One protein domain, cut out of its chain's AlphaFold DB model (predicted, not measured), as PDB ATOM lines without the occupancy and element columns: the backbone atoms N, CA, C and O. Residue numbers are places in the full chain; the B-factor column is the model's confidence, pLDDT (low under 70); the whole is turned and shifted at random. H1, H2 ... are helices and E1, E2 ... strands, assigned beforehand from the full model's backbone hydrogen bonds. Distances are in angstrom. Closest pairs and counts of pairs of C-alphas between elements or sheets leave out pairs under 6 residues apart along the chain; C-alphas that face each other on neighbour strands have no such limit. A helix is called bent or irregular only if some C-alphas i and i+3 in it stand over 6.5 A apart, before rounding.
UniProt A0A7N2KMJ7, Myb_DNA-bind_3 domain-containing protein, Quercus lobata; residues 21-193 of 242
ATOM      1  N   ILE A  21       0.852 -23.752  41.574       45.69
ATOM      2  CA  ILE A  21       0.227 -22.491  42.039       45.69
ATOM      3  C   ILE A  21      -0.733 -22.664  43.233       45.69
ATOM      4  O   ILE A  21      -1.024 -21.678  43.905       45.69
ATOM      5  N   ALA A  22      -1.171 -23.878  43.584       46.66
ATOM      6  CA  ALA A  22      -2.197 -24.044  44.626       46.66
ATOM      7  C   ALA A  22      -1.751 -24.726  45.935       46.66
ATOM      8  O   ALA A  22      -2.444 -24.544  46.930       46.66
ATOM      9  N   GLU A  23      -0.618 -25.441  45.995       49.50
ATOM     10  CA  GLU A  23      -0.278 -26.236  47.201       49.50
ATOM     11  C   GLU A  23       1.062 -25.906  47.883       49.50
ATOM     12  O   GLU A  23       1.366 -26.496  48.909       49.50
ATOM     13  N   ASN A  24       1.825 -24.908  47.419       49.56
ATOM     14  CA  ASN A  24       3.093 -24.507  48.067       49.56
ATOM     15  C   ASN A  24       3.096 -23.082  48.650       49.56
ATOM     16  O   ASN A  24       4.147 -22.562  49.008       49.56
ATOM     17  N   ASN A  25       1.943 -22.417  48.748       50.06
ATOM     18  CA  ASN A  25       1.894 -20.978  49.047       50.06
ATOM     19  C   ASN A  25       1.449 -20.623  50.476       50.06
ATOM     20  O   ASN A  25       1.102 -19.478  50.730       50.06
ATOM     21  N   LEU A  26       1.427 -21.582  51.407       48.22
ATOM     22  CA  LEU A  26       1.173 -21.293  52.825       48.22
ATOM     23  C   LEU A  26       2.425 -21.518  53.684       48.22
ATOM     24  O   LEU A  26       2.779 -20.640  54.464       48.22
ATOM     25  N   ASP A  27       3.150 -22.617  53.462       44.53
ATOM     26  CA  ASP A  27       4.380 -22.918  54.212       44.53
ATOM     27  C   ASP A  27       5.560 -22.024  53.805       44.53
ATOM     28  O   ASP A  27       6.275 -21.528  54.670       44.53
ATOM     29  N   LEU A  28       5.712 -21.688  52.515       48.12
ATOM     30  CA  LEU A  28       6.764 -20.759  52.072       48.12
ATOM     31  C   LEU A  28       6.542 -19.324  52.570       48.12
ATOM     32  O   LEU A  28       7.507 -18.590  52.760       48.12
ATOM     33  N   ILE A  29       5.291 -18.906  52.788       46.28
ATOM     34  CA  ILE A  29       4.999 -17.590  53.369       46.28
ATOM     35  C   ILE A  29       5.362 -17.599  54.855       46.28
ATOM     36  O   ILE A  29       6.031 -16.675  55.303       46.28
ATOM     37  N   ALA A  30       5.005 -18.656  55.589       52.84
ATOM     38  CA  ALA A  30       5.331 -18.791  57.005       52.84
ATOM     39  C   ALA A  30       6.844 -18.918  57.256       52.84
ATOM     40  O   ALA A  30       7.357 -18.301  58.184       52.84
ATOM     41  N   GLU A  31       7.577 -19.653  56.418       49.75
ATOM     42  CA  GLU A  31       9.037 -19.766  56.513       49.75
ATOM     43  C   GLU A  31       9.735 -18.456  56.138       49.75
ATOM     44  O   GLU A  31      10.683 -18.053  56.804       49.75
ATOM     45  N   ASN A  32       9.249 -17.737  55.124       52.06
ATOM     46  CA  ASN A  32       9.814 -16.443  54.750       52.06
ATOM     47  C   ASN A  32       9.470 -15.361  55.792       52.06
ATOM     48  O   ASN A  32      10.310 -14.520  56.095       52.06
ATOM     49  N   GLU A  33       8.282 -15.403  56.402       57.59
ATOM     50  CA  GLU A  33       7.916 -14.561  57.548       57.59
ATOM     51  C   GLU A  33       8.729 -14.907  58.799       57.59
ATOM     52  O   GLU A  33       9.169 -13.995  59.494       57.59
ATOM     53  N   ALA A  34       8.983 -16.190  59.070       55.50
ATOM     54  CA  ALA A  34       9.806 -16.638  60.190       55.50
ATOM     55  C   ALA A  34      11.277 -16.251  60.002       55.50
ATOM     56  O   ALA A  34      11.878 -15.728  60.932       55.50
ATOM     57  N   VAL A  35      11.834 -16.407  58.797       55.00
ATOM     58  CA  VAL A  35      13.189 -15.948  58.456       55.00
ATOM     59  C   VAL A  35      13.281 -14.427  58.560       55.00
ATOM     60  O   VAL A  35      14.235 -13.915  59.140       55.00
ATOM     61  N   VAL A  36      12.273 -13.688  58.083       56.31
ATOM     62  CA  VAL A  36      12.203 -12.226  58.239       56.31
ATOM     63  C   VAL A  36      12.076 -11.827  59.715       56.31
ATOM     64  O   VAL A  36      12.697 -10.847  60.115       56.31
ATOM     65  N   ALA A  37      11.326 -12.574  60.530       54.53
ATOM     66  CA  ALA A  37      11.141 -12.324  61.961       54.53
ATOM     67  C   ALA A  37      12.383 -12.671  62.804       54.53
ATOM     68  O   ALA A  37      12.714 -11.958  63.750       54.53
ATOM     69  N   GLU A  38      13.102 -13.739  62.460       56.66
ATOM     70  CA  GLU A  38      14.377 -14.076  63.095       56.66
ATOM     71  C   GLU A  38      15.443 -13.046  62.708       56.66
ATOM     72  O   GLU A  38      16.166 -12.528  63.559       56.66
ATOM     73  N   GLU A  39      15.488 -12.652  61.434       55.81
ATOM     74  CA  GLU A  39      16.413 -11.637  60.937       55.81
ATOM     75  C   GLU A  39      16.115 -10.257  61.559       55.81
ATOM     76  O   GLU A  39      17.052  -9.547  61.934       55.81
ATOM     77  N   THR A  40      14.849  -9.863  61.763       51.56
ATOM     78  CA  THR A  40      14.499  -8.639  62.516       51.56
ATOM     79  C   THR A  40      14.860  -8.739  63.997       51.56
ATOM     80  O   THR A  40      15.403  -7.774  64.538       51.56
ATOM     81  N   TYR A  41      14.677  -9.899  64.630       47.91
ATOM     82  CA  TYR A  41      15.039 -10.133  66.030       47.91
ATOM     83  C   TYR A  41      16.550  -9.977  66.287       47.91
ATOM     84  O   TYR A  41      16.952  -9.217  67.173       47.91
ATOM     85  N   TYR A  42      17.417 -10.579  65.463       49.69
ATOM     86  CA  TYR A  42      18.872 -10.385  65.594       49.69
ATOM     87  C   TYR A  42      19.307  -8.941  65.265       49.69
ATOM     88  O   TYR A  42      20.258  -8.418  65.848       49.69
ATOM     89  N   ASN A  43      18.586  -8.243  64.376       53.28
ATOM     90  CA  ASN A  43      18.862  -6.842  64.039       53.28
ATOM     91  C   ASN A  43      18.519  -5.847  65.170       53.28
ATOM     92  O   ASN A  43      19.139  -4.777  65.242       53.28
ATOM     93  N   GLU A  44      17.548  -6.161  66.030       52.72
ATOM     94  CA  GLU A  44      17.161  -5.329  67.177       52.72
ATOM     95  C   GLU A  44      18.102  -5.510  68.376       52.72
ATOM     96  O   GLU A  44      18.465  -4.528  69.028       52.72
ATOM     97  N   VAL A  45      18.576  -6.737  68.622       49.94
ATOM     98  CA  VAL A  45      19.468  -7.053  69.752       49.94
ATOM     99  C   VAL A  45      20.884  -6.481  69.556       49.94
ATOM    100  O   VAL A  45      21.478  -5.979  70.515       49.94
ATOM    101  N   ASP A  46      21.396  -6.442  68.320       50.94
ATOM    102  CA  ASP A  46      22.710  -5.852  67.995       50.94
ATOM    103  C   ASP A  46      22.726  -4.315  68.040       50.94
ATOM    104  O   ASP A  46      23.770  -3.695  68.258       50.94
ATOM    105  N   ASN A  47      21.573  -3.664  67.856       51.00
ATOM    106  CA  ASN A  47      21.480  -2.200  67.826       51.00
ATOM    107  C   ASN A  47      21.766  -1.549  69.190       51.00
ATOM    108  O   ASN A  47      22.180  -0.391  69.251       51.00
ATOM    109  N   ALA A  48      21.548  -2.274  70.291       52.28
ATOM    110  CA  ALA A  48      21.672  -1.718  71.636       52.28
ATOM    111  C   ALA A  48      23.122  -1.646  72.152       52.28
ATOM    112  O   ALA A  48      23.390  -0.888  73.087       52.28
ATOM    113  N   LYS A  49      24.059  -2.414  71.574       51.97
ATOM    114  CA  LYS A  49      25.419  -2.578  72.130       51.97
ATOM    115  C   LYS A  49      26.536  -1.937  71.320       51.97
ATOM    116  O   LYS A  49      27.624  -1.760  71.858       51.97
ATOM    117  N   ASP A  50      26.273  -1.532  70.085       56.81
ATOM    118  CA  ASP A  50      27.326  -1.098  69.179       56.81
ATOM    119  C   ASP A  50      27.040   0.287  68.592       56.81
ATOM    120  O   ASP A  50      26.618   0.472  67.450       56.81
ATOM    121  N   LYS A  51      27.258   1.308  69.424       60.06
ATOM    122  CA  LYS A  51      27.393   2.680  68.933       60.06
ATOM    123  C   LYS A  51      28.757   2.771  68.255       60.06
ATOM    124  O   LYS A  51      29.727   3.175  68.894       60.06
ATOM    125  N   GLY A  52      28.824   2.354  66.990       60.88
ATOM    126  CA  GLY A  52      30.043   2.411  66.186       60.88
ATOM    127  C   GLY A  52      30.724   3.776  66.318       60.88
ATOM    128  O   GLY A  52      30.059   4.817  66.379       60.88
ATOM    129  N   LYS A  53      32.059   3.776  66.403       72.69
ATOM    130  CA  LYS A  53      32.871   4.993  66.578       72.69
ATOM    131  C   LYS A  53      32.509   6.025  65.498       72.69
ATOM    132  O   LYS A  53      32.142   5.656  64.383       72.69
ATOM    133  N   TYR A  54      32.594   7.320  65.810       78.88
ATOM    134  CA  TYR A  54      32.394   8.364  64.798       78.88
ATOM    135  C   TYR A  54      33.520   8.283  63.759       78.88
ATOM    136  O   TYR A  54      34.692   8.407  64.107       78.88
ATOM    137  N   ILE A  55      33.153   8.062  62.496       88.50
ATOM    138  CA  ILE A  55      34.088   7.889  61.380       88.50
ATOM    139  C   ILE A  55      33.955   9.065  60.422       88.50
ATOM    140  O   ILE A  55      32.864   9.365  59.928       88.50
ATOM    141  N   SER A  56      35.092   9.696  60.131       91.25
ATOM    142  CA  SER A  56      35.223  10.621  59.010       91.25
ATOM    143  C   SER A  56      35.416   9.809  57.730       91.25
ATOM    144  O   SER A  56      36.503   9.300  57.472       91.25
ATOM    145  N   TRP A  57      34.341   9.634  56.965       93.81
ATOM    146  CA  TRP A  57      34.373   8.905  55.697       93.81
ATOM    147  C   TRP A  57      35.134   9.705  54.641       93.81
ATOM    148  O   TRP A  57      34.744  10.833  54.334       93.81
ATOM    149  N   THR A  58      36.189   9.115  54.084       93.56
ATOM    150  CA  THR A  58      36.916   9.672  52.938       93.56
ATOM    151  C   THR A  58      36.268   9.235  51.626       93.56
ATOM    152  O   THR A  58      35.545   8.238  51.583       93.56
ATOM    153  N   ASP A  59      36.565   9.938  50.532       90.31
ATOM    154  CA  ASP A  59      36.044   9.577  49.208       90.31
ATOM    155  C   ASP A  59      36.507   8.180  48.768       90.31
ATOM    156  O   ASP A  59      35.784   7.463  48.084       90.31
ATOM    157  N   GLU A  60      37.704   7.756  49.182       92.44
ATOM    158  CA  GLU A  60      38.210   6.414  48.892       92.44
ATOM    159  C   GLU A  60      37.436   5.325  49.641       92.44
ATOM    160  O   GLU A  60      37.077   4.305  49.045       92.44
ATOM    161  N   MET A  61      37.125   5.555  50.921       95.00
ATOM    162  CA  MET A  61      36.279   4.649  51.699       95.00
ATOM    163  C   MET A  61      34.878   4.561  51.099       95.00
ATOM    164  O   MET A  61      34.315   3.473  51.015       95.00
ATOM    165  N   ASP A  62      34.330   5.693  50.654       94.94
ATOM    166  CA  ASP A  62      33.014   5.754  50.027       94.94
ATOM    167  C   ASP A  62      32.952   4.997  48.710       94.94
ATOM    168  O   ASP A  62      32.021   4.218  48.515       94.94
ATOM    169  N   ARG A  63      33.947   5.181  47.833       93.00
ATOM    170  CA  ARG A  63      34.060   4.407  46.590       93.00
ATOM    171  C   ARG A  63      34.165   2.916  46.884       93.00
ATOM    172  O   ARG A  63      33.443   2.125  46.288       93.00
ATOM    173  N   CYS A  64      35.010   2.532  47.841       94.25
ATOM    174  CA  CYS A  64      35.186   1.130  48.207       94.25
ATOM    175  C   CYS A  64      33.894   0.516  48.768       94.25
ATOM    176  O   CYS A  64      33.488  -0.560  48.336       94.25
ATOM    177  N   LEU A  65      33.224   1.199  49.704       96.19
ATOM    178  CA  LEU A  65      31.955   0.733  50.264       96.19
ATOM    179  C   LEU A  65      30.876   0.643  49.180       96.19
ATOM    180  O   LEU A  65      30.108  -0.316  49.173       96.19
ATOM    181  N   ALA A  66      30.805   1.625  48.278       95.50
ATOM    182  CA  ALA A  66      29.799   1.662  47.226       95.50
ATOM    183  C   ALA A  66      29.970   0.453  46.304       95.50
ATOM    184  O   ALA A  66      29.035  -0.326  46.135       95.50
ATOM    185  N   GLN A  67      31.198   0.213  45.848       92.94
ATOM    186  CA  GLN A  67      31.541  -0.944  45.030       92.94
ATOM    187  C   GLN A  67      31.168  -2.275  45.687       92.94
ATOM    188  O   GLN A  67      30.498  -3.107  45.074       92.94
ATOM    189  N   LEU A  68      31.545  -2.460  46.954       95.12
ATOM    190  CA  LEU A  68      31.213  -3.669  47.708       95.12
ATOM    191  C   LEU A  68      29.698  -3.865  47.799       95.12
ATOM    192  O   LEU A  68      29.198  -4.967  47.583       95.12
ATOM    193  N   LEU A  69      28.944  -2.804  48.080       95.38
ATOM    194  CA  LEU A  69      27.495  -2.902  48.201       95.38
ATOM    195  C   LEU A  69      26.798  -3.139  46.860       95.38
ATOM    196  O   LEU A  69      25.826  -3.891  46.853       95.38
ATOM    197  N   VAL A  70      27.281  -2.594  45.736       93.69
ATOM    198  CA  VAL A  70      26.733  -2.946  44.413       93.69
ATOM    199  C   VAL A  70      26.944  -4.428  44.117       93.69
ATOM    200  O   VAL A  70      25.990  -5.105  43.733       93.69
ATOM    201  N   GLN A  71      28.133  -4.973  44.387       92.75
ATOM    202  CA  GLN A  71      28.375  -6.413  44.244       92.75
ATOM    203  C   GLN A  71      27.375  -7.230  45.073       92.75
ATOM    204  O   GLN A  71      26.809  -8.207  44.586       92.75
ATOM    205  N   GLN A  72      27.082  -6.805  46.305       93.81
ATOM    206  CA  GLN A  72      26.077  -7.472  47.137       93.81
ATOM    207  C   GLN A  72      24.649  -7.353  46.575       93.81
ATOM    208  O   GLN A  72      23.866  -8.291  46.726       93.81
ATOM    209  N   VAL A  73      24.300  -6.250  45.900       92.88
ATOM    210  CA  VAL A  73      23.030  -6.146  45.156       92.88
ATOM    211  C   VAL A  73      22.981  -7.181  44.034       92.88
ATOM    212  O   VAL A  73      21.992  -7.901  43.922       92.88
ATOM    213  N   MET A  74      24.053  -7.300  43.249       90.50
ATOM    214  CA  MET A  74      24.143  -8.253  42.134       90.50
ATOM    215  C   MET A  74      24.059  -9.713  42.599       90.50
ATOM    216  O   MET A  74      23.496 -10.551  41.902       90.50
ATOM    217  N   LEU A  75      24.566 -10.010  43.798       89.56
ATOM    218  CA  LEU A  75      24.480 -11.330  44.429       89.56
ATOM    219  C   LEU A  75      23.105 -11.630  45.060       89.56
ATOM    220  O   LEU A  75      22.925 -12.693  45.647       89.56
ATOM    221  N   GLY A  76      22.133 -10.713  44.987       91.31
ATOM    222  CA  GLY A  76      20.808 -10.912  45.589       91.31
ATOM    223  C   GLY A  76      20.798 -10.797  47.119       91.31
ATOM    224  O   GLY A  76      19.880 -11.281  47.790       91.31
ATOM    225  N   ASN A  77      21.805 -10.135  47.700       93.00
ATOM    226  CA  ASN A  77      21.924  -9.938  49.147       93.00
ATOM    227  C   ASN A  77      21.251  -8.647  49.641       93.00
ATOM    228  O   ASN A  77      21.528  -8.172  50.747       93.00
ATOM    229  N   LYS A  78      20.337  -8.090  48.842       91.62
ATOM    230  CA  LYS A  78      19.532  -6.918  49.180       91.62
ATOM    231  C   LYS A  78      18.039  -7.257  49.140       91.62
ATOM    232  O   LYS A  78      17.541  -7.764  48.142       91.62
ATOM    233  N   LEU A  79      17.341  -6.948  50.229       85.56
ATOM    234  CA  LEU A  79      15.899  -7.089  50.418       85.56
ATOM    235  C   LEU A  79      15.257  -5.699  50.413       85.56
ATOM    236  O   LEU A  79      15.355  -4.975  51.403       85.56
ATOM    237  N   ASP A  80      14.622  -5.323  49.299       78.31
ATOM    238  CA  ASP A  80      13.997  -4.009  49.062       78.31
ATOM    239  C   ASP A  80      14.866  -2.822  49.538       78.31
ATOM    240  O   ASP A  80      15.715  -2.321  48.798       78.31
ATOM    241  N   LYS A  81      14.698  -2.385  50.793       80.62
ATOM    242  CA  LYS A  81      15.368  -1.218  51.397       80.62
ATOM    243  C   LYS A  81      16.582  -1.540  52.271       80.62
ATOM    244  O   LYS A  81      17.252  -0.594  52.714       80.62
ATOM    245  N   ASN A  82      16.841  -2.818  52.549       87.81
ATOM    246  CA  ASN A  82      17.849  -3.295  53.495       87.81
ATOM    247  C   ASN A  82      18.760  -4.362  52.879       87.81
ATOM    248  O   ASN A  82      18.385  -5.074  51.956       87.81
ATOM    249  N   PHE A  83      19.969  -4.480  53.414       93.19
ATOM    250  CA  PHE A  83      20.906  -5.549  53.072       93.19
ATOM    251  C   PHE A  83      20.777  -6.720  54.051       93.19
ATOM    252  O   PHE A  83      20.499  -6.504  55.232       93.19
ATOM    253  N   LYS A  84      21.016  -7.944  53.570       93.69
ATOM    254  CA  LYS A  84      21.144  -9.137  54.418       93.69
ATOM    255  C   LYS A  84      22.404  -9.036  55.297       93.69
ATOM    256  O   LYS A  84      23.368  -8.376  54.892       93.69
ATOM    257  N   PRO A  85      22.473  -9.701  56.464       94.31
ATOM    258  CA  PRO A  85      23.662  -9.731  57.319       94.31
ATOM    259  C   PRO A  85      24.955 -10.091  56.576       94.31
ATOM    260  O   PRO A  85      25.972  -9.429  56.781       94.31
ATOM    261  N   VAL A  86      24.892 -11.053  55.646       92.88
ATOM    262  CA  VAL A  86      26.039 -11.482  54.824       92.88
ATOM    263  C   VAL A  86      26.657 -10.339  54.011       92.88
ATOM    264  O   VAL A  86      27.877 -10.255  53.902       92.88
ATOM    265  N   ALA A  87      25.844  -9.403  53.510       94.88
ATOM    266  CA  ALA A  87      26.335  -8.259  52.749       94.88
ATOM    267  C   ALA A  87      27.103  -7.268  53.632       94.88
ATOM    268  O   ALA A  87      28.137  -6.745  53.217       94.88
ATOM    269  N   TYR A  88      26.631  -7.036  54.861       95.81
ATOM    270  CA  TYR A  88      27.353  -6.198  55.819       95.81
ATOM    271  C   TYR A  88      28.670  -6.841  56.239       95.81
ATOM    272  O   TYR A  88      29.683  -6.155  56.257       95.81
ATOM    273  N   MET A  89      28.670  -8.144  56.540       95.69
ATOM    274  CA  MET A  89      29.894  -8.868  56.884       95.69
ATOM    275  C   MET A  89      30.929  -8.790  55.763       95.69
ATOM    276  O   MET A  89      32.057  -8.387  56.019       95.69
ATOM    277  N   ALA A  90      30.538  -9.103  54.523       95.00
ATOM    278  CA  ALA A  90      31.445  -9.055  53.379       95.00
ATOM    279  C   ALA A  90      32.060  -7.658  53.188       95.00
ATOM    280  O   ALA A  90      33.269  -7.532  52.999       95.00
ATOM    281  N   ALA A  91      31.244  -6.602  53.291       96.06
ATOM    282  CA  ALA A  91      31.730  -5.232  53.171       96.06
ATOM    283  C   ALA A  91      32.670  -4.839  54.323       96.06
ATOM    284  O   ALA A  91      33.697  -4.206  54.087       96.06
ATOM    285  N   LEU A  92      32.339  -5.220  55.562       96.81
ATOM    286  CA  LEU A  92      33.156  -4.919  56.738       96.81
ATOM    287  C   LEU A  92      34.514  -5.607  56.693       96.81
ATOM    288  O   LEU A  92      35.504  -4.949  56.993       96.81
ATOM    289  N   THR A  93      34.570  -6.880  56.293       95.00
ATOM    290  CA  THR A  93      35.833  -7.619  56.158       95.00
ATOM    291  C   THR A  93      36.806  -6.854  55.268       95.00
ATOM    292  O   THR A  93      37.901  -6.514  55.706       95.00
ATOM    293  N   VAL A  94      36.369  -6.487  54.058       95.06
ATOM    294  CA  VAL A  94      37.225  -5.781  53.098       95.06
ATOM    295  C   VAL A  94      37.572  -4.371  53.577       95.06
ATOM    296  O   VAL A  94      38.722  -3.958  53.473       95.06
ATOM    297  N   LEU A  95      36.610  -3.611  54.112       95.06
ATOM    298  CA  LEU A  95      36.863  -2.237  54.560       95.06
ATOM    299  C   LEU A  95      37.825  -2.175  55.750       95.06
ATOM    300  O   LEU A  95      38.726  -1.337  55.765       95.06
ATOM    301  N   ASN A  96      37.639  -3.040  56.745       96.00
ATOM    302  CA  ASN A  96      38.474  -3.044  57.942       96.00
ATOM    303  C   ASN A  96      39.899  -3.487  57.624       96.00
ATOM    304  O   ASN A  96      40.843  -2.861  58.101       96.00
ATOM    305  N   GLU A  97      40.056  -4.493  56.760       95.50
ATOM    306  CA  GLU A  97      41.365  -4.930  56.276       95.50
ATOM    307  C   GLU A  97      42.052  -3.839  55.443       95.50
ATOM    308  O   GLU A  97      43.186  -3.461  55.730       95.50
ATOM    309  N   LYS A  98      41.348  -3.268  54.457       94.38
ATOM    310  CA  LYS A  98      41.922  -2.285  53.528       94.38
ATOM    311  C   LYS A  98      42.323  -0.974  54.205       94.38
ATOM    312  O   LYS A  98      43.339  -0.391  53.843       94.38
ATOM    313  N   PHE A  99      41.520  -0.488  55.150       93.88
ATOM    314  CA  PHE A  99      41.732   0.821  55.777       93.88
ATOM    315  C   PHE A  99      42.321   0.737  57.192       93.88
ATOM    316  O   PHE A  99      42.550   1.777  57.809       93.88
ATOM    317  N   GLY A 100      42.572  -0.469  57.715       93.31
ATOM    318  CA  GLY A 100      43.063  -0.665  59.083       93.31
ATOM    319  C   GLY A 100      42.091  -0.126  60.134       93.31
ATOM    320  O   GLY A 100      42.505   0.495  61.114       93.31
ATOM    321  N   LEU A 101      40.789  -0.296  59.891       91.62
ATOM    322  CA  LEU A 101      39.716   0.236  60.727       91.62
ATOM    323  C   LEU A 101      38.996  -0.874  61.490       91.62
ATOM    324  O   LEU A 101      39.121  -2.058  61.205       91.62
ATOM    325  N   ASP A 102      38.205  -0.445  62.463       93.44
ATOM    326  CA  ASP A 102      37.311  -1.280  63.262       93.44
ATOM    327  C   ASP A 102      35.884  -0.745  63.077       93.44
ATOM    328  O   ASP A 102      35.262  -0.194  63.987       93.44
ATOM    329  N   LEU A 103      35.436  -0.753  61.816       94.50
ATOM    330  CA  LEU A 103      34.082  -0.376  61.437       94.50
ATOM    331  C   LEU A 103      33.115  -1.468  61.847       94.50
ATOM    332  O   LEU A 103      33.423  -2.662  61.800       94.50
ATOM    333  N   THR A 104      31.897  -1.037  62.133       95.69
ATOM    334  CA  THR A 104      30.817  -1.934  62.496       95.69
ATOM    335  C   THR A 104      29.624  -1.809  61.560       95.69
ATOM    336  O   THR A 104      29.528  -0.898  60.726       95.69
ATOM    337  N   LYS A 105      28.663  -2.728  61.698       94.81
ATOM    338  CA  LYS A 105      27.435  -2.720  60.893       94.81
ATOM    339  C   LYS A 105      26.698  -1.386  61.023       94.81
ATOM    340  O   LYS A 105      26.176  -0.875  60.032       94.81
ATOM    341  N   GLU A 106      26.704  -0.782  62.212       93.81
ATOM    342  CA  GLU A 106      26.063   0.511  62.439       93.81
ATOM    343  C   GLU A 106      26.787   1.664  61.728       93.81
ATOM    344  O   GLU A 106      26.130   2.586  61.236       93.81
ATOM    345  N   ASN A 107      28.113   1.595  61.560       94.88
ATOM    346  CA  ASN A 107      28.833   2.565  60.731       94.88
ATOM    347  C   ASN A 107      28.349   2.531  59.274       94.88
ATOM    348  O   ASN A 107      28.054   3.589  58.709       94.88
ATOM    349  N   ILE A 108      28.189   1.336  58.691       95.56
ATOM    350  CA  ILE A 108      27.660   1.184  57.325       95.56
ATOM    351  C   ILE A 108      26.205   1.659  57.247       95.56
ATOM    352  O   ILE A 108      25.863   2.429  56.347       95.56
ATOM    353  N   ARG A 109      25.337   1.277  58.198       93.75
ATOM    354  CA  ARG A 109      23.935   1.744  58.219       93.75
ATOM    355  C   ARG A 109      23.848   3.269  58.265       93.75
ATOM    356  O   ARG A 109      23.045   3.866  57.545       93.75
ATOM    357  N   ASN A 110      24.675   3.918  59.080       93.81
ATOM    358  CA  ASN A 110      24.711   5.375  59.166       93.81
ATOM    359  C   ASN A 110      25.239   6.026  57.887       93.81
ATOM    360  O   ASN A 110      24.712   7.065  57.466       93.81
ATOM    361  N   ARG A 111      26.201   5.394  57.207       95.12
ATOM    362  CA  ARG A 111      26.641   5.876  55.899       95.12
ATOM    363  C   ARG A 111      25.543   5.745  54.845       95.12
ATOM    364  O   ARG A 111      25.243   6.726  54.169       95.12
ATOM    365  N   LEU A 112      24.823   4.624  54.819       94.31
ATOM    366  CA  LEU A 112      23.654   4.426  53.955       94.31
ATOM    367  C   LEU A 112      22.544   5.459  54.200       94.31
ATOM    368  O   LEU A 112      21.924   5.925  53.245       94.31
ATOM    369  N   LYS A 113      22.297   5.873  55.452       93.00
ATOM    370  CA  LYS A 113      21.365   6.983  55.752       93.00
ATOM    371  C   LYS A 113      21.824   8.296  55.106       93.00
ATOM    372  O   LYS A 113      20.990   9.065  54.632       93.00
ATOM    373  N   THR A 114      23.131   8.553  55.077       92.31
ATOM    374  CA  THR A 114      23.714   9.741  54.429       92.31
ATOM    375  C   THR A 114      23.526   9.684  52.914       92.31
ATOM    376  O   THR A 114      23.007  10.632  52.326       92.31
ATOM    377  N   TRP A 115      23.839   8.544  52.300       94.06
ATOM    378  CA  TRP A 115      23.667   8.315  50.866       94.06
ATOM    379  C   TRP A 115      22.206   8.386  50.413       94.06
ATOM    380  O   TRP A 115      21.906   8.998  49.392       94.06
ATOM    381  N   LYS A 116      21.262   7.856  51.206       92.00
ATOM    382  CA  LYS A 116      19.814   8.005  50.958       92.00
ATOM    383  C   LYS A 116      19.404   9.478  50.870       92.00
ATOM    384  O   LYS A 116      18.662   9.846  49.964       92.00
ATOM    385  N   LYS A 117      19.910  10.324  51.776       89.75
ATOM    386  CA  LYS A 117      19.648  11.773  51.745       89.75
ATOM    387  C   LYS A 117      20.258  12.431  50.510       89.75
ATOM    388  O   LYS A 117      19.578  13.216  49.866       89.75
ATOM    389  N   GLN A 118      21.501  12.099  50.162       89.50
ATOM    390  CA  GLN A 118      22.161  12.638  48.967       89.50
ATOM    391  C   GLN A 118      21.407  12.274  47.684       89.50
ATOM    392  O   GLN A 118      21.078  13.162  46.907       89.50
ATOM    393  N   ASN A 119      21.053  10.999  47.507       90.31
ATOM    394  CA  ASN A 119      20.276  10.556  46.353       90.31
ATOM    395  C   ASN A 119      18.901  11.240  46.287       90.31
ATOM    396  O   ASN A 119      18.481  11.682  45.223       90.31
ATOM    397  N   GLY A 120      18.219  11.366  47.432       89.31
ATOM    398  CA  GLY A 120      16.946  12.081  47.524       89.31
ATOM    399  C   GLY A 120      17.056  13.546  47.101       89.31
ATOM    400  O   GLY A 120      16.220  14.008  46.335       89.31
ATOM    401  N   LEU A 121      18.112  14.245  47.528       86.88
ATOM    402  CA  LEU A 121      18.361  15.637  47.144       86.88
ATOM    403  C   LEU A 121      18.593  15.792  45.638       86.88
ATOM    404  O   LEU A 121      18.042  16.704  45.034       86.88
ATOM    405  N   VAL A 122      19.379  14.906  45.017       88.75
ATOM    406  CA  VAL A 122      19.598  14.970  43.562       88.75
ATOM    407  C   VAL A 122      18.295  14.695  42.807       88.75
ATOM    408  O   VAL A 122      17.975  15.420  41.870       88.75
ATOM    409  N   LYS A 123      17.497  13.710  43.247       89.06
ATOM    410  CA  LYS A 123      16.175  13.429  42.659       89.06
ATOM    411  C   LYS A 123      15.206  14.603  42.809       89.06
ATOM    412  O   LYS A 123      14.465  14.895  41.877       89.06
ATOM    413  N   GLU A 124      15.214  15.273  43.960       89.94
ATOM    414  CA  GLU A 124      14.415  16.476  44.194       89.94
ATOM    415  C   GLU A 124      14.837  17.598  43.245       89.94
ATOM    416  O   GLU A 124      13.990  18.134  42.536       89.94
ATOM    417  N   LEU A 125      16.133  17.910  43.169       90.25
ATOM    418  CA  LEU A 125      16.646  18.948  42.274       90.25
ATOM    419  C   LEU A 125      16.281  18.654  40.822       90.25
ATOM    420  O   LEU A 125      15.731  19.520  40.163       90.25
ATOM    421  N   HIS A 126      16.466  17.419  40.359       87.12
ATOM    422  CA  HIS A 126      16.099  17.011  39.000       87.12
ATOM    423  C   HIS A 126      14.579  17.092  38.737       87.12
ATOM    424  O   HIS A 126      14.148  17.217  37.595       87.12
ATOM    425  N   SER A 127      13.736  17.048  39.776       88.69
ATOM    426  CA  SER A 127      12.291  17.279  39.624       88.69
ATOM    427  C   SER A 127      11.933  18.754  39.399       88.69
ATOM    428  O   SER A 127      10.829  19.056  38.938       88.69
ATOM    429  N   HIS A 128      12.859  19.675  39.686       86.56
ATOM    430  CA  HIS A 128      12.751  21.079  39.318       86.56
ATOM    431  C   HIS A 128      13.313  21.293  37.908       86.56
ATOM    432  O   HIS A 128      14.423  20.875  37.588       86.56
ATOM    433  N   GLY A 129      12.550  21.977  37.052       85.38
ATOM    434  CA  GLY A 129      13.042  22.366  35.730       85.38
ATOM    435  C   GLY A 129      14.305  23.228  35.832       85.38
ATOM    436  O   GLY A 129      14.422  24.044  36.745       85.38
ATOM    437  N   GLY A 130      15.239  23.038  34.898       89.44
ATOM    438  CA  GLY A 130      16.503  23.781  34.842       89.44
ATOM    439  C   GLY A 130      17.669  23.145  35.608       89.44
ATOM    440  O   GLY A 130      18.793  23.619  35.473       89.44
ATOM    441  N   PHE A 131      17.431  22.068  36.366       93.81
ATOM    442  CA  PHE A 131      18.478  21.306  37.049       93.81
ATOM    443  C   PHE A 131      18.768  19.995  36.326       93.81
ATOM    444  O   PHE A 131      17.868  19.199  36.063       93.81
ATOM    445  N   GLU A 132      20.046  19.746  36.074       92.06
ATOM    446  CA  GLU A 132      20.540  18.550  35.404       92.06
ATOM    447  C   GLU A 132      21.713  17.950  36.186       92.06
ATOM    448  O   GLU A 132      22.385  18.623  36.971       92.06
ATOM    449  N   TRP A 133      21.954  16.657  35.995       91.38
ATOM    450  CA  TRP A 133      23.133  15.988  36.533       91.38
ATOM    451  C   TRP A 133      24.268  16.039  35.509       91.38
ATOM    452  O   TRP A 133      24.110  15.554  34.389       91.38
ATOM    453  N   ASP A 134      25.410  16.609  35.890       91.06
ATOM    454  CA  ASP A 134      26.622  16.575  35.077       91.06
ATOM    455  C   ASP A 134      27.434  15.326  35.418       91.06
ATOM    456  O   ASP A 134      28.097  15.238  36.454       91.06
ATOM    457  N   GLU A 135      27.387  14.364  34.504       89.06
ATOM    458  CA  GLU A 135      28.039  13.064  34.630       89.06
ATOM    459  C   GLU A 135      29.571  13.157  34.711       89.06
ATOM    460  O   GLU A 135      30.223  12.321  35.338       89.06
ATOM    461  N   ARG A 136      30.162  14.187  34.095       88.69
ATOM    462  CA  ARG A 136      31.616  14.364  34.018       88.69
ATOM    463  C   ARG A 136      32.181  14.930  35.311       88.69
ATOM    464  O   ARG A 136      33.257  14.516  35.733       88.69
ATOM    465  N   TYR A 137      31.495  15.906  35.893       87.75
ATOM    466  CA  TYR A 137      31.933  16.566  37.123       87.75
ATOM    467  C   TYR A 137      31.259  16.005  38.377       87.75
ATOM    468  O   TYR A 137      31.613  16.419  39.477       87.75
ATOM    469  N   LYS A 138      30.303  15.081  38.213       89.94
ATOM    470  CA  LYS A 138      29.539  14.440  39.290       89.94
ATOM    471  C   LYS A 138      28.861  15.463  40.209       89.94
ATOM    472  O   LYS A 138      28.880  15.335  41.433       89.94
ATOM    473  N   ILE A 139      28.269  16.497  39.613       91.56
ATOM    474  CA  ILE A 139      27.572  17.592  40.308       91.56
ATOM    475  C   ILE A 139      26.207  17.859  39.676       91.56
ATOM    476  O   ILE A 139      25.970  17.545  38.514       91.56
ATOM    477  N   VAL A 140      25.322  18.518  40.425       90.81
ATOM    478  CA  VAL A 140      24.100  19.097  39.852       90.81
ATOM    479  C   VAL A 140      24.438  20.444  39.214       90.81
ATOM    480  O   VAL A 140      24.970  21.336  39.882       90.81
ATOM    481  N   VAL A 141      24.096  20.610  37.940       92.56
ATOM    482  CA  VAL A 141      24.279  21.840  37.167       92.56
ATOM    483  C   VAL A 141      22.931  22.485  36.863       92.56
ATOM    484  O   VAL A 141      21.930  21.810  36.656       92.56
ATOM    485  N   ALA A 142      22.904  23.813  36.890       93.94
ATOM    486  CA  ALA A 142      21.750  24.634  36.534       93.94
ATOM    487  C   ALA A 142      22.244  26.051  36.217       93.94
ATOM    488  O   ALA A 142      23.399  26.389  36.518       93.94
ATOM    489  N   THR A 143      21.388  26.903  35.653       95.12
ATOM    490  CA  THR A 143      21.759  28.309  35.447       95.12
ATOM    491  C   THR A 143      21.889  29.051  36.783       95.12
ATOM    492  O   THR A 143      21.331  28.648  37.807       95.12
ATOM    493  N   ASP A 144      22.608  30.178  36.792       94.31
ATOM    494  CA  ASP A 144      22.666  31.055  37.969       94.31
ATOM    495  C   ASP A 144      21.274  31.504  38.428       94.31
ATOM    496  O   ASP A 144      21.030  31.640  39.628       94.31
ATOM    497  N   SER A 145      20.364  31.728  37.478       94.81
ATOM    498  CA  SER A 145      18.987  32.124  37.766       94.81
ATOM    499  C   SER A 145      18.245  31.026  38.525       94.81
ATOM    500  O   SER A 145      17.701  31.299  39.596       94.81
ATOM    501  N   ASP A 146      18.297  29.789  38.026       94.38
ATOM    502  CA  ASP A 146      17.608  28.639  38.630       94.38
ATOM    503  C   ASP A 146      18.150  28.345  40.034       94.38
ATOM    504  O   ASP A 146      17.387  28.182  40.991       94.38
ATOM    505  N   TRP A 147      19.479  28.382  40.203       94.44
ATOM    506  CA  TRP A 147      20.104  28.255  41.520       94.44
ATOM    507  C   TRP A 147      19.655  29.359  42.483       94.44
ATOM    508  O   TRP A 147      19.356  29.071  43.642       94.44
ATOM    509  N   ASN A 148      19.605  30.616  42.039       93.81
ATOM    510  CA  ASN A 148      19.202  31.737  42.891       93.81
ATOM    511  C   ASN A 148      17.730  31.644  43.313       93.81
ATOM    512  O   ASN A 148      17.413  31.910  44.477       93.81
ATOM    513  N   GLU A 149      16.838  31.251  42.404       93.56
ATOM    514  CA  GLU A 149      15.422  31.044  42.712       93.56
ATOM    515  C   GLU A 149      15.228  29.894  43.707       93.56
ATOM    516  O   GLU A 149      14.550  30.060  44.727       93.56
ATOM    517  N   TYR A 150      15.893  28.760  43.473       91.81
ATOM    518  CA  TYR A 150      15.819  27.611  44.369       91.81
ATOM    519  C   TYR A 150      16.385  27.937  45.759       91.81
ATOM    520  O   TYR A 150      15.723  27.700  46.771       91.81
ATOM    521  N   ILE A 151      17.557  28.580  45.844       92.56
ATOM    522  CA  ILE A 151      18.187  28.970  47.121       92.56
ATOM    523  C   ILE A 151      17.336  29.990  47.888       92.56
ATOM    524  O   ILE A 151      17.305  29.961  49.117       92.56
ATOM    525  N   LYS A 152      16.602  30.873  47.199       93.62
ATOM    526  CA  LYS A 152      15.674  31.808  47.857       93.62
ATOM    527  C   LYS A 152      14.586  31.073  48.645       93.62
ATOM    528  O   LYS A 152      14.169  31.554  49.698       93.62
ATOM    529  N   ARG A 153      14.134  29.917  48.149       91.38
ATOM    530  CA  ARG A 153      13.142  29.061  48.816       91.38
ATOM    531  C   ARG A 153      13.784  28.079  49.801       91.38
ATOM    532  O   ARG A 153      13.185  27.784  50.833       91.38
ATOM    533  N   TYR A 154      15.013  27.644  49.520       89.25
ATOM    534  CA  TYR A 154      15.783  26.681  50.309       89.25
ATOM    535  C   TYR A 154      17.204  27.203  50.596       89.25
ATOM    536  O   TYR A 154      18.164  26.771  49.955       89.25
ATOM    537  N   PRO A 155      17.400  28.094  51.588       87.69
ATOM    538  CA  PRO A 155      18.697  28.748  51.816       87.69
ATOM    539  C   PRO A 155      19.874  27.785  52.042       87.69
ATOM    540  O   PRO A 155      20.998  28.050  51.616       87.69
ATOM    541  N   ASN A 156      19.609  26.626  52.655       83.19
ATOM    542  CA  ASN A 156      20.614  25.589  52.908       83.19
ATOM    543  C   ASN A 156      21.084  24.867  51.632       83.19
ATOM    544  O   ASN A 156      22.107  24.187  51.664       83.19
ATOM    545  N   ALA A 157      20.385  25.022  50.501       85.69
ATOM    546  CA  ALA A 157      20.759  24.414  49.227       85.69
ATOM    547  C   ALA A 157      22.023  25.023  48.609       85.69
ATOM    548  O   ALA A 157      22.621  24.418  47.723       85.69
ATOM    549  N   ARG A 158      22.487  26.182  49.102       85.50
ATOM    550  CA  ARG A 158      23.722  26.824  48.626       85.50
ATOM    551  C   ARG A 158      24.922  25.869  48.641       85.50
ATOM    552  O   ARG A 158      25.757  25.932  47.746       85.50
ATOM    553  N   GLN A 159      24.989  24.972  49.623       83.44
ATOM    554  CA  GLN A 159      26.077  23.997  49.744       83.44
ATOM    555  C   GLN A 159      26.055  22.900  48.663       83.44
ATOM    556  O   GLN A 159      27.031  22.171  48.535       83.44
ATOM    557  N   LEU A 160      24.952  22.740  47.921       82.06
ATOM    558  CA  LEU A 160      24.792  21.687  46.913       82.06
ATOM    559  C   LEU A 160      25.438  22.061  45.575       82.06
ATOM    560  O   LEU A 160      25.888  21.180  44.855       82.06
ATOM    561  N   ARG A 161      25.550  23.360  45.278       84.06
ATOM    562  CA  ARG A 161      25.979  23.874  43.970       84.06
ATOM    563  C   ARG A 161      27.390  23.446  43.538       84.06
ATOM    564  O   ARG A 161      27.657  23.351  42.351       84.06
ATOM    565  N   ALA A 162      28.294  23.220  44.487       82.19
ATOM    566  CA  ALA A 162      29.679  22.816  44.217       82.19
ATOM    567  C   ALA A 162      30.021  21.446  44.820       82.19
ATOM    568  O   ALA A 162      31.193  21.103  44.969       82.19
ATOM    569  N   ARG A 163      29.009  20.684  45.245       83.88
ATOM    570  CA  ARG A 163      29.230  19.422  45.942       83.88
ATOM    571  C   ARG A 163      29.274  18.274  44.945       83.88
ATOM    572  O   ARG A 163      28.225  17.870  44.453       83.88
ATOM    573  N   SER A 164      30.471  17.734  44.722       86.69
ATOM    574  CA  SER A 164      30.630  16.466  44.006       86.69
ATOM    575  C   SER A 164      30.028  15.305  44.808       86.69
ATOM    576  O   SER A 164      30.127  15.264  46.042       86.69
ATOM    577  N   ILE A 165      29.377  14.380  44.102       87.56
ATOM    578  CA  ILE A 165      28.941  13.074  44.605       87.56
ATOM    579  C   ILE A 165      29.510  12.015  43.657       87.56
ATOM    580  O   ILE A 165      28.823  11.506  42.775       87.56
ATOM    581  N   GLU A 166      30.791  11.697  43.843       87.44
ATOM    582  CA  GLU A 166      31.563  10.799  42.968       87.44
ATOM    583  C   GLU A 166      30.919   9.416  42.773       87.44
ATOM    584  O   GLU A 166      31.011   8.824  41.705       87.44
ATOM    585  N   ASN A 167      30.244   8.901  43.802       87.38
ATOM    586  CA  ASN A 167      29.606   7.584  43.808       87.38
ATOM    587  C   ASN A 167      28.109   7.621  43.447       87.38
ATOM    588  O   ASN A 167      27.382   6.683  43.768       87.38
ATOM    589  N   TYR A 168      27.609   8.694  42.820       89.06
ATOM    590  CA  TYR A 168      26.171   8.862  42.578       89.06
ATOM    591  C   TYR A 168      25.530   7.704  41.791       89.06
ATOM    592  O   TYR A 168      24.432   7.268  42.146       89.06
ATOM    593  N   ASP A 169      26.220   7.151  40.793       89.25
ATOM    594  CA  ASP A 169      25.705   6.023  39.999       89.25
ATOM    595  C   ASP A 169      25.538   4.760  40.844       89.25
ATOM    596  O   ASP A 169      24.487   4.116  40.823       89.25
ATOM    597  N   ASP A 170      26.518   4.465  41.696       91.50
ATOM    598  CA  ASP A 170      26.418   3.361  42.647       91.50
ATOM    599  C   ASP A 170      25.283   3.607  43.650       91.50
ATOM    600  O   ASP A 170      24.527   2.696  43.991       91.50
ATOM    601  N   LEU A 171      25.096   4.850  44.105       91.62
ATOM    602  CA  LEU A 171      23.999   5.218  45.003       91.62
ATOM    603  C   LEU A 171      22.631   4.938  44.367       91.62
ATOM    604  O   LEU A 171      21.721   4.460  45.054       91.62
ATOM    605  N   ARG A 172      22.465   5.196  43.070       90.25
ATOM    606  CA  ARG A 172      21.221   4.895  42.350       90.25
ATOM    607  C   ARG A 172      20.890   3.400  42.377       90.25
ATOM    608  O   ARG A 172      19.732   3.040  42.582       90.25
ATOM    609  N   ILE A 173      21.897   2.534  42.331       92.06
ATOM    610  CA  ILE A 173      21.730   1.079  42.460       92.06
ATOM    611  C   ILE A 173      21.461   0.683  43.927       92.06
ATOM    612  O   ILE A 173      20.466   0.031  44.269       92.06
ATOM    613  N   ILE A 174      22.324   1.130  44.841       93.06
ATOM    614  CA  ILE A 174      22.333   0.726  46.256       93.06
ATOM    615  C   ILE A 174      21.088   1.228  46.982       93.06
ATOM    616  O   ILE A 174      20.423   0.451  47.666       93.06
ATOM    617  N   VAL A 175      20.765   2.517  46.857       90.94
ATOM    618  CA  VAL A 175      19.667   3.165  47.594       90.94
ATOM    619  C   VAL A 175      18.508   3.601  46.704       90.94
ATOM    620  O   VAL A 175      17.410   3.804  47.217       90.94
ATOM    621  N   GLY A 176      18.730   3.767  45.398       82.94
ATOM    622  CA  GLY A 176      17.681   4.095  44.429       82.94
ATOM    623  C   GLY A 176      16.914   2.886  43.891       82.94
ATOM    624  O   GLY A 176      15.879   3.098  43.265       82.94
ATOM    625  N   ASN A 177      17.372   1.662  44.190       83.38
ATOM    626  CA  ASN A 177      16.811   0.395  43.702       83.38
ATOM    627  C   ASN A 177      16.828   0.273  42.168       83.38
ATOM    628  O   ASN A 177      15.997  -0.430  41.597       83.38
ATOM    629  N   GLU A 178      17.757   0.956  41.501       83.88
ATOM    630  CA  GLU A 178      17.958   0.817  40.060       83.88
ATOM    631  C   GLU A 178      18.729  -0.472  39.749       83.88
ATOM    632  O   GLU A 178      19.508  -0.965  40.571       83.88
ATOM    633  N   ALA A 179      18.478  -1.048  38.573       81.88
ATOM    634  CA  ALA A 179      19.210  -2.225  38.131       81.88
ATOM    635  C   ALA A 179      20.678  -1.847  37.856       81.88
ATOM    636  O   ALA A 179      20.909  -0.809  37.230       81.88
ATOM    637  N   PRO A 180      21.656  -2.667  38.284       79.25
ATOM    638  CA  PRO A 180      23.035  -2.514  37.839       79.25
ATOM    639  C   PRO A 180      23.100  -2.555  36.311       79.25
ATOM    640  O   PRO A 180      22.414  -3.364  35.677       79.25
ATOM    641  N   ASP A 181      23.905  -1.681  35.722       75.62
ATOM    642  CA  ASP A 181      24.124  -1.666  34.282       75.62
ATOM    643  C   ASP A 181      25.121  -2.754  33.842       75.62
ATOM    644  O   ASP A 181      25.722  -3.460  34.655       75.62
ATOM    645  N   GLY A 182      25.294  -2.902  32.524       69.12
ATOM    646  CA  GLY A 182      26.238  -3.858  31.935       69.12
ATOM    647  C   GLY A 182      27.692  -3.642  32.379       69.12
ATOM    648  O   GLY A 182      28.436  -4.607  32.545       69.12
ATOM    649  N   HIS A 183      28.082  -2.389  32.620       71.00
ATOM    650  CA  HIS A 183      29.444  -2.003  32.986       71.00
ATOM    651  C   HIS A 183      29.846  -2.539  34.369       71.00
ATOM    652  O   HIS A 183      30.990  -2.953  34.571       71.00
ATOM    653  N   TRP A 184      28.900  -2.634  35.309       73.88
ATOM    654  CA  TRP A 184      29.173  -3.223  36.621       73.88
ATOM    655  C   TRP A 184      29.595  -4.700  36.551       73.88
ATOM    656  O   TRP A 184      30.435  -5.147  37.335       73.88
ATOM    657  N   PHE A 185      29.084  -5.468  35.585       65.38
ATOM    658  CA  PHE A 185      29.482  -6.869  35.411       65.38
ATOM    659  C   PHE A 185      30.954  -7.015  34.992       65.38
ATOM    660  O   PHE A 185      31.609  -7.977  35.394       65.38
ATOM    661  N   GLU A 186      31.500  -6.045  34.255       60.97
ATOM    662  CA  GLU A 186      32.906  -6.022  33.830       60.97
ATOM    663  C   GLU A 186      33.835  -5.503  34.943       60.97
ATOM    664  O   GLU A 186      34.883  -6.099  35.213       60.97
ATOM    665  N   ALA A 187      33.427  -4.448  35.656       60.19
ATOM    666  CA  ALA A 187      34.181  -3.880  36.779       60.19
ATOM    667  C   ALA A 187      34.234  -4.817  38.007       60.19
ATOM    668  O   ALA A 187      35.242  -4.906  38.712       60.19
ATOM    669  N   GLY A 188      33.161  -5.574  38.261       55.31
ATOM    670  CA  GLY A 188      33.126  -6.577  39.327       55.31
ATOM    671  C   GLY A 188      34.105  -7.736  39.098       55.31
ATOM    672  O   GLY A 188      34.642  -8.288  40.060       55.31
ATOM    673  N   ALA A 189      34.387  -8.080  37.835       51.44
ATOM    674  CA  ALA A 189      35.340  -9.131  37.483       51.44
ATOM    675  C   ALA A 189      36.798  -8.726  37.763       51.44
ATOM    676  O   ALA A 189      37.608  -9.572  38.135       51.44
ATOM    677  N   THR A 190      37.126  -7.436  37.645       50.34
ATOM    678  CA  THR A 190      38.479  -6.910  37.890       50.34
ATOM    679  C   THR A 190      38.835  -6.923  39.378       50.34
ATOM    680  O   THR A 190      39.933  -7.334  39.740       50.34
ATOM    681  N   LEU A 191      37.886  -6.592  40.261       51.75
ATOM    682  CA  LEU A 191      38.090  -6.631  41.719       51.75
ATOM    683  C   LEU A 191      38.239  -8.058  42.279       51.75
ATOM    684  O   LEU A 191      38.866  -8.247  43.319       51.75
ATOM    685  N   ARG A 192      37.707  -9.077  41.588       49.91
ATOM    686  CA  ARG A 192      37.862 -10.490  41.979       49.91
ATOM    687  C   ARG A 192      39.295 -11.010  41.788       49.91
ATOM    688  O   ARG A 192      39.626 -12.053  42.339       49.91
ATOM    689  N   LEU A 193      40.140 -10.299  41.033       39.97
ATOM    690  CA  LEU A 193      41.507 -10.724  40.709       39.97
ATOM    691  C   LEU A 193      42.589 -10.145  41.633       39.97
ATOM    692  O   LEU A 193      43.711 -10.639  41.606       39.97
TER     693      LEU A 193
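This is residues 21 to 193 of the 242 residues of the protein "Myb_DNA-bind_3 domain-containing protein" of Quercus lobata (UniProt A0A7N2KMJ7). One long helix, H4, joins two groups of parts: the helical hairpin of H2 and H3 with the short H7 by its first end and middle, and, at its last end, a small loose head made of the strand hairpin E1 and E2 and the corner of H5 and H6. Residues 21 to 38, of which 27 to 38 belong to H1, stick out alone as an arm, and H8 stands off near H2. The printed part has 173 residues, with eight named helices and two named strands in the order H1 H2 H3 H4 E1 E2 H5 H6 H7 H8; the one sheet, E1 - E2, is antiparallel, and the class is mostly helix. The whole is only just loose, close to compact, with a radius of gyration of the C-alphas of 19.2 A, and it spans 60 by 48 by 38 A.

H1, residues 27 to 47, touches no helix. Its last residue comes close to H4, residues 105 to 127, but not clearly touching: the closest C-alphas are those of Asn 47 and Glu 106, 7.6 A apart. H2, residues 59 to 74, and H3, residues 85 to 99, form a helical hairpin and touch at a shallow tilt of 29 degrees, opposite ways, closest at the C-alphas of Gln 72 and Ala 87, 5.7 A. In the link between them, residues 78 to 79 pair antiparallel with residues 82 to 83. H3, with residues 88 to 92 alone, touches H4, about perpendicular at 83 degrees; the C-alphas of Tyr 88 and Lys 105 are closest, 6.2 A. At the other end of H4, the closest C-alphas of H4 and E1, residues 132 to 134, are those of His 126 and Glu 132, 5.9 A. E1 and E2, residues 139 to 141, are an antiparallel hairpin, with N 132 and O 141 at 2.9 A and N 134 and O 139 at 2.8 A, within hydrogen-bond range. H5, residues 144 to 153, and H6, residues 155 to 160, touch only at the corner, and only just, with 3 pairs of C-alphas within 8 A; H4 and H6 are near each other. H7, residues 168 to 174, touches H2 at a tilt of 38 degrees, only just steep, closest at Ala 66 and Asp 170, C-alphas 5.9 A apart. H7 also touches H4, at a steep tilt of 60 degrees, opposite ways; the closest C-alphas are those of Trp 115 and Leu 171, 6.6 A. H8, residues 182 to 191, is close to H2 but not clearly touching, with the C-alphas of Gln 71 and Gly 188 closest at 6.8 A. Every O i to N i+4 pair is within hydrogen-bond range in H2, H3, H4, H5 and H7, against 16 of 17 in H1, 3 of 6 in H8 and 0 of 2 in H6, where 2 of 3 O i to N i+3 pairs are.

H1 begins at C-alpha 27, (4.380, -22.918, 54.212), and measures 30.1 A from first to last C-alpha. H2 measures 22.6 A and H3 21.0 A. H4, the longest helix, runs 32.9 A from C-alpha 105, (27.435, -2.720, 60.893). E1 and E2 have three residues each. H5 measures 14.6 A. H6 is irregular, but only just: C-alphas 156 and 159 are 6.51 A apart. H7 measures 9.7 A. H8 measures 15.6 A and ends at C-alpha 191, (38.090, -6.631, 41.719).

The two C-alphas farthest apart, those of Glu 23 and Asp 144, are 62.4 A apart. The printed part has no cut. The link from H1 to H2, 11 residues, is long. The mean pLDDT of the printed part is 81.3; residues 21 to 52, residue 182 and residues 185 to 193 are under 70.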